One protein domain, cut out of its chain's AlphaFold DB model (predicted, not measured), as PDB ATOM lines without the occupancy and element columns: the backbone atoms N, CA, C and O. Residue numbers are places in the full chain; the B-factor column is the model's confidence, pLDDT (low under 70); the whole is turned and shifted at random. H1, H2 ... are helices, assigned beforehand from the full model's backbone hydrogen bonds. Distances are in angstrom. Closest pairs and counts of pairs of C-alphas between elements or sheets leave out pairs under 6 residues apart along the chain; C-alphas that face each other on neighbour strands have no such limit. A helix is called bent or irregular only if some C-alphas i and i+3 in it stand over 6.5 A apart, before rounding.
ATOM      1  N   GLU A 910      19.509  67.985 -25.665       57.59
ATOM      2  CA  GLU A 910      19.057  67.530 -26.990       57.59
ATOM      3  C   GLU A 910      19.748  66.229 -27.404       57.59
ATOM      4  O   GLU A 910      19.076  65.285 -27.826       57.59
ATOM      5  N   GLN A 911      21.065  66.125 -27.193       59.03
ATOM      6  CA  GLN A 911      21.810  64.883 -27.414       59.03
ATOM      7  C   GLN A 911      21.266  63.748 -26.537       59.03
ATOM      8  O   GLN A 911      21.012  62.651 -27.039       59.03
ATOM      9  N   ASN A 912      21.010  64.002 -25.247       59.16
ATOM     10  CA  ASN A 912      20.382  63.008 -24.372       59.16
ATOM     11  C   ASN A 912      18.930  62.692 -24.769       59.16
ATOM     12  O   ASN A 912      18.504  61.553 -24.588       59.16
ATOM     13  N   SER A 913      18.183  63.638 -25.346       54.66
ATOM     14  CA  SER A 913      16.836  63.394 -25.878       54.66
ATOM     15  C   SER A 913      16.874  62.466 -27.098       54.66
ATOM     16  O   SER A 913      16.158  61.466 -27.131       54.66
ATOM     17  N   ALA A 914      17.794  62.691 -28.043       54.94
ATOM     18  CA  ALA A 914      18.018  61.799 -29.182       54.94
ATOM     19  C   ALA A 914      18.495  60.396 -28.741       54.94
ATOM     20  O   ALA A 914      17.925  59.385 -29.164       54.94
ATOM     21  N   ARG A 915      19.463  60.313 -27.813       59.31
ATOM     22  CA  ARG A 915      19.926  59.043 -27.204       59.31
ATOM     23  C   ARG A 915      18.820  58.322 -26.422       59.31
ATOM     24  O   ARG A 915      18.823  57.094 -26.365       59.31
ATOM     25  N   ARG A 916      17.877  59.058 -25.820       55.00
ATOM     26  CA  ARG A 916      16.682  58.512 -25.153       55.00
ATOM     27  C   ARG A 916      15.650  58.023 -26.171       55.00
ATOM     28  O   ARG A 916      15.081  56.960 -25.946       55.00
ATOM     29  N   SER A 917      15.470  58.725 -27.292       55.41
ATOM     30  CA  SER A 917      14.573  58.329 -28.387       55.41
ATOM     31  C   SER A 917      14.968  56.970 -28.978       55.41
ATOM     32  O   SER A 917      14.179  56.027 -28.948       55.41
ATOM     33  N   GLY A 918      16.246  56.793 -29.337       59.31
ATOM     34  CA  GLY A 918      16.794  55.496 -29.772       59.31
ATOM     35  C   GLY A 918      16.768  54.389 -28.702       59.31
ATOM     36  O   GLY A 918      17.052  53.233 -28.999       59.31
ATOM     37  N   ARG A 919      16.412  54.717 -27.452       66.50
ATOM     38  CA  ARG A 919      16.215  53.769 -26.346       66.50
ATOM     39  C   ARG A 919      14.752  53.545 -25.962       66.50
ATOM     40  O   ARG A 919      14.530  52.760 -25.044       66.50
ATOM     41  N   ILE A 920      13.768  54.150 -26.638       69.94
ATOM     42  CA  ILE A 920      12.341  54.022 -26.277       69.94
ATOM     43  C   ILE A 920      11.919  52.551 -26.176       69.94
ATOM     44  O   ILE A 920      11.387  52.153 -25.147       69.94
ATOM     45  N   MET A 921      12.221  51.712 -27.172       72.88
ATOM     46  CA  MET A 921      11.838  50.291 -27.139       72.88
ATOM     47  C   MET A 921      12.498  49.524 -25.975       72.88
ATOM     48  O   MET A 921      11.856  48.700 -25.321       72.88
ATOM     49  N   TYR A 922      13.757  49.838 -25.650       78.31
ATOM     50  CA  TYR A 922      14.453  49.223 -24.519       78.31
ATOM     51  C   TYR A 922      13.896  49.693 -23.166       78.31
ATOM     52  O   TYR A 922      13.622  48.871 -22.298       78.31
ATOM     53  N   GLU A 923      13.713  51.000 -22.970       77.56
ATOM     54  CA  GLU A 923      13.279  51.582 -21.694       77.56
ATOM     55  C   GLU A 923      11.770  51.418 -21.429       77.56
ATOM     56  O   GLU A 923      11.390  51.264 -20.271       77.56
ATOM     57  N   ALA A 924      10.921  51.421 -22.466       76.56
ATOM     58  CA  ALA A 924       9.461  51.358 -22.334       76.56
ATOM     59  C   ALA A 924       8.872  49.940 -22.452       76.56
ATOM     60  O   ALA A 924       7.847  49.676 -21.830       76.56
ATOM     61  N   PHE A 925       9.508  49.024 -23.196       75.44
ATOM     62  CA  PHE A 925       9.054  47.630 -23.321       75.44
ATOM     63  C   PHE A 925      10.019  46.641 -22.659       75.44
ATOM     64  O   PHE A 925       9.659  45.994 -21.677       75.44
ATOM     65  N   TYR A 926      11.259  46.529 -23.146       82.94
ATOM     66  CA  TYR A 926      12.158  45.441 -22.727       82.94
ATOM     67  C   TYR A 926      12.499  45.478 -21.227       82.94
ATOM     68  O   TYR A 926      12.325  44.499 -20.502       82.94
ATOM     69  N   LYS A 927      12.957  46.628 -20.731       82.44
ATOM     70  CA  LYS A 927      13.398  46.842 -19.348       82.44
ATOM     71  C   LYS A 927      12.296  46.613 -18.297       82.44
ATOM     72  O   LYS A 927      12.585  45.875 -17.350       82.44
ATOM     73  N   PRO A 928      11.068  47.167 -18.410       79.69
ATOM     74  CA  PRO A 928      10.005  46.895 -17.441       79.69
ATOM     75  C   PRO A 928       9.515  45.442 -17.463       79.69
ATOM     76  O   PRO A 928       9.162  44.928 -16.404       79.69
ATOM     77  N   ILE A 929       9.539  44.766 -18.618       81.88
ATOM     78  CA  ILE A 929       9.095  43.367 -18.746       81.88
ATOM     79  C   ILE A 929      10.167  42.378 -18.251       81.88
ATOM     80  O   ILE A 929       9.826  41.386 -17.608       81.88
ATOM     81  N   MET A 930      11.454  42.630 -18.524       80.56
ATOM     82  CA  MET A 930      12.535  41.652 -18.306       80.56
ATOM     83  C   MET A 930      13.467  41.960 -17.129       80.56
ATOM     84  O   MET A 930      14.000  41.035 -16.520       80.56
ATOM     85  N   ILE A 931      13.717  43.230 -16.799       80.81
ATOM     86  CA  ILE A 931      14.802  43.607 -15.871       80.81
ATOM     87  C   ILE A 931      14.246  44.082 -14.526       80.81
ATOM     88  O   ILE A 931      14.709  43.632 -13.471       80.81
ATOM     89  N   THR A 932      13.256  44.976 -14.562       79.50
ATOM     90  CA  THR A 932      12.684  45.634 -13.379       79.50
ATOM     91  C   THR A 932      12.118  44.619 -12.380       79.50
ATOM     92  O   THR A 932      11.463  43.646 -12.746       79.50
ATOM     93  N   LYS A 933      12.385  44.830 -11.084       72.38
ATOM     94  CA  LYS A 933      11.895  43.949 -10.012       72.38
ATOM     95  C   LYS A 933      10.391  44.160  -9.807       72.38
ATOM     96  O   LYS A 933       9.981  45.234  -9.382       72.38
ATOM     97  N   GLY A 934       9.589  43.131 -10.071       82.56
ATOM     98  CA  GLY A 934       8.138  43.141  -9.874       82.56
ATOM     99  C   GLY A 934       7.479  41.846 -10.369       82.56
ATOM    100  O   GLY A 934       8.155  41.028 -10.997       82.56
ATOM    101  N   PRO A 935       6.169  41.650 -10.125       81.75
ATOM    102  CA  PRO A 935       5.457  40.431 -10.522       81.75
ATOM    103  C   PRO A 935       5.445  40.224 -12.042       81.75
ATOM    104  O   PRO A 935       5.578  39.093 -12.497       81.75
ATOM    105  N   VAL A 936       5.391  41.308 -12.828       82.75
ATOM    106  CA  VAL A 936       5.452  41.276 -14.304       82.75
ATOM    107  C   VAL A 936       6.691  40.532 -14.808       82.75
ATOM    108  O   VAL A 936       6.584  39.751 -15.746       82.75
ATOM    109  N   ARG A 937       7.848  40.702 -14.151       84.19
ATOM    110  CA  ARG A 937       9.082  39.993 -14.513       84.19
ATOM    111  C   ARG A 937       9.023  38.499 -14.189       84.19
ATOM    112  O   ARG A 937       9.541  37.685 -14.944       84.19
ATOM    113  N   VAL A 938       8.413  38.129 -13.064       85.06
ATOM    114  CA  VAL A 938       8.249  36.713 -12.694       85.06
ATOM    115  C   VAL A 938       7.318  36.029 -13.696       85.06
ATOM    116  O   VAL A 938       7.653  34.970 -14.215       85.06
ATOM    117  N   ILE A 939       6.208  36.686 -14.042       87.00
ATOM    118  CA  ILE A 939       5.261  36.220 -15.059       87.00
ATOM    119  C   ILE A 939       5.942  36.120 -16.432       87.00
ATOM    120  O   ILE A 939       5.813  35.082 -17.069       87.00
ATOM    121  N   SER A 940       6.717  37.127 -16.863       85.00
ATOM    122  CA  SER A 940       7.394  37.110 -18.171       85.00
ATOM    123  C   SER A 940       8.445  36.006 -18.282       85.00
ATOM    124  O   SER A 940       8.525  35.330 -19.304       85.00
ATOM    125  N   HIS A 941       9.231  35.770 -17.226       87.12
ATOM    126  CA  HIS A 941      10.230  34.700 -17.216       87.12
ATOM    127  C   HIS A 941       9.570  33.315 -17.203       87.12
ATOM    128  O   HIS A 941      10.027  32.429 -17.921       87.12
ATOM    129  N   ILE A 942       8.475  33.133 -16.453       90.12
ATOM    130  CA  ILE A 942       7.696  31.886 -16.467       90.12
ATOM    131  C   ILE A 942       7.043  31.673 -17.838       90.12
ATOM    132  O   ILE A 942       7.140  30.573 -18.377       90.12
ATOM    133  N   SER A 943       6.436  32.699 -18.445       89.06
ATOM    134  CA  SER A 943       5.820  32.563 -19.769       89.06
ATOM    135  C   SER A 943       6.853  32.257 -20.848       89.06
ATOM    136  O   SER A 943       6.605  31.384 -21.668       89.06
ATOM    137  N   ILE A 944       8.027  32.903 -20.825       91.44
ATOM    138  CA  ILE A 944       9.125  32.584 -21.752       91.44
ATOM    139  C   ILE A 944       9.599  31.143 -21.536       91.44
ATOM    140  O   ILE A 944       9.707  30.404 -22.504       91.44
ATOM    141  N   PHE A 945       9.820  30.707 -20.293       93.25
ATOM    142  CA  PHE A 945      10.252  29.337 -19.995       93.25
ATOM    143  C   PHE A 945       9.239  28.281 -20.473       93.25
ATOM    144  O   PHE A 945       9.625  27.311 -21.124       93.25
ATOM    145  N   VAL A 946       7.943  28.498 -20.223       95.50
ATOM    146  CA  VAL A 946       6.863  27.620 -20.705       95.50
ATOM    147  C   VAL A 946       6.777  27.634 -22.233       95.50
ATOM    148  O   VAL A 946       6.698  26.566 -22.831       95.50
ATOM    149  N   ILE A 947       6.852  28.803 -22.879       95.75
ATOM    150  CA  ILE A 947       6.846  28.918 -24.346       95.75
ATOM    151  C   ILE A 947       8.062  28.209 -24.953       95.75
ATOM    152  O   ILE A 947       7.896  27.468 -25.915       95.75
ATOM    153  N   THR A 948       9.261  28.347 -24.381       95.56
ATOM    154  CA  THR A 948      10.465  27.644 -24.851       95.56
ATOM    155  C   THR A 948      10.343  26.126 -24.696       95.56
ATOM    156  O   THR A 948      10.754  25.399 -25.595       95.56
ATOM    157  N   ILE A 949       9.738  25.626 -23.610       96.00
ATOM    158  CA  ILE A 949       9.460  24.187 -23.446       96.00
ATOM    159  C   ILE A 949       8.423  23.704 -24.468       96.00
ATOM    160  O   ILE A 949       8.627  22.663 -25.086       96.00
ATOM    161  N   VAL A 950       7.338  24.453 -24.678       96.06
ATOM    162  CA  VAL A 950       6.284  24.102 -25.645       96.06
ATOM    163  C   VAL A 950       6.821  24.124 -27.076       96.06
ATOM    164  O   VAL A 950       6.609  23.164 -27.809       96.06
ATOM    165  N   LEU A 951       7.577  25.155 -27.464       95.62
ATOM    166  CA  LEU A 951       8.250  25.213 -28.764       95.62
ATOM    167  C   LEU A 951       9.291  24.098 -28.910       95.62
ATOM    168  O   LEU A 951       9.351  23.477 -29.961       95.62
ATOM    169  N   GLY A 952      10.056  23.780 -27.860       95.56
ATOM    170  CA  GLY A 952      10.982  22.645 -27.862       95.56
ATOM    171  C   GLY A 952      10.275  21.306 -28.095       95.56
ATOM    172  O   GLY A 952      10.716  20.518 -28.927       95.56
ATOM    173  N   ALA A 953       9.144  21.071 -27.425       94.00
ATOM    174  CA  ALA A 953       8.324  19.875 -27.620       94.00
ATOM    175  C   ALA A 953       7.707  19.810 -29.031       94.00
ATOM    176  O   ALA A 953       7.722  18.748 -29.649       94.00
ATOM    177  N   ILE A 954       7.227  20.941 -29.563       94.75
ATOM    178  CA  ILE A 954       6.724  21.048 -30.943       94.75
ATOM    179  C   ILE A 954       7.846  20.781 -31.956       94.75
ATOM    180  O   ILE A 954       7.613  20.061 -32.919       94.75
ATOM    181  N   SER A 955       9.063  21.284 -31.733       92.38
ATOM    182  CA  SER A 955      10.219  21.014 -32.599       92.38
ATOM    183  C   SER A 955      10.639  19.543 -32.567       92.38
ATOM    184  O   SER A 955      10.891  18.966 -33.619       92.38
ATOM    185  N   ILE A 956      10.671  18.910 -31.387       93.38
ATOM    186  CA  ILE A 956      10.956  17.469 -31.250       93.38
ATOM    187  C   ILE A 956       9.897  16.642 -31.994       93.38
ATOM    188  O   ILE A 956      10.244  15.738 -32.751       93.38
ATOM    189  N   TRP A 957       8.615  16.980 -31.835       92.75
ATOM    190  CA  TRP A 957       7.529  16.339 -32.577       92.75
ATOM    191  C   TRP A 957       7.651  16.573 -34.092       92.75
ATOM    192  O   TRP A 957       7.549  15.624 -34.869       92.75
ATOM    193  N   GLY A 958       7.976  17.797 -34.515       89.50
ATOM    194  CA  GLY A 958       8.231  18.149 -35.913       89.50
ATOM    195  C   GLY A 958       9.327  17.289 -36.545       89.50
ATOM    196  O   GLY A 958       9.115  16.742 -37.626       89.50
ATOM    197  N   VAL A 959      10.443  17.066 -35.839       89.62
ATOM    198  CA  VAL A 959      11.517  16.152 -36.275       89.62
ATOM    199  C   VAL A 959      10.995  14.724 -36.481       89.62
ATOM    200  O   VAL A 959      11.333  14.111 -37.488       89.62
ATOM    201  N   THR A 960      10.103  14.211 -35.621       88.00
ATOM    202  CA  THR A 960       9.490  12.876 -35.828       88.00
ATOM    203  C   THR A 960       8.515  12.796 -37.011       88.00
ATOM    204  O   THR A 960       8.153  11.697 -37.421       88.00
TER     205      THR A 960
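What this domain is: This is residues 910 to 960 of the 974 residues of the protein "Hypothetical protein" of Attheya septentrionalis (UniProt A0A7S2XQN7). What shape does the printed part take? It is an open L of helices: the short helix H2 and the long helix H3 meet near their ends at a corner of about perpendicular lines, and the first helix, H1, sticks out beyond the other end of H2. Residues 942 to 960 of H3 stick out on the far side of the corner as a long arm. What is it made of, and how spread is it? The 51 printed residues have three named helices, H1, H2 and H3 along the chain, and no named strand, and the class is all helix. The whole is extended, with a radius of gyration of the C-alphas of 16.7 A and spans of 56 by 25 by 9 A.

Where its parts are: Where does the first helix lie? H1 is residues 910 to 917, from C-alpha 910 at (19.057, 67.530, -26.990), and is 10.3 A from first to last C-alpha. What follows it? H2 is residues 920 to 930, 14.7 A from first to last C-alpha. It is irregular, but only just: C-alphas 924 and 927 are 6.7 A apart. Which helix is the longest? H3, residues 935 to 960, measures 37.6 A from first to last C-alpha and ends with C-alpha 960 at (9.490, 12.876, -35.828).

How they stand to each other: How does H1 stand to the others? H1 and H2 meet only through their link, and H1 and H3 are apart. Where do H2 and H3 come together? They touch, with 8 pairs of C-alphas within 8 A, and the closest C-alphas are those of Met 930 and Arg 937, 5.4 A apart. H3 touches H2 with residues 936 to 941 alone, and their lines are about perpendicular at 83 degrees. How do the helix backbones run? In H1 and H3 every O i to N i+4 pair is within hydrogen-bond range, while in H2 5 of 7 are.

The domain as a whole: How long is the printed part? The two C-alphas farthest apart are those of Glu 910 and Thr 960, at 56.2 A. Is it continuous, and what are its links? The printed part has no cut, and the links from H1 to H2 and from H2 to H3 are tight. Which residues stand free? Residues 910 to 921, of which 910 to 917 belong to H1, and residues 942 to 960 of H3 stand free. Where is confidence low? The mean pLDDT of the printed part is 80.7, and residues 910 to 920 are under 70.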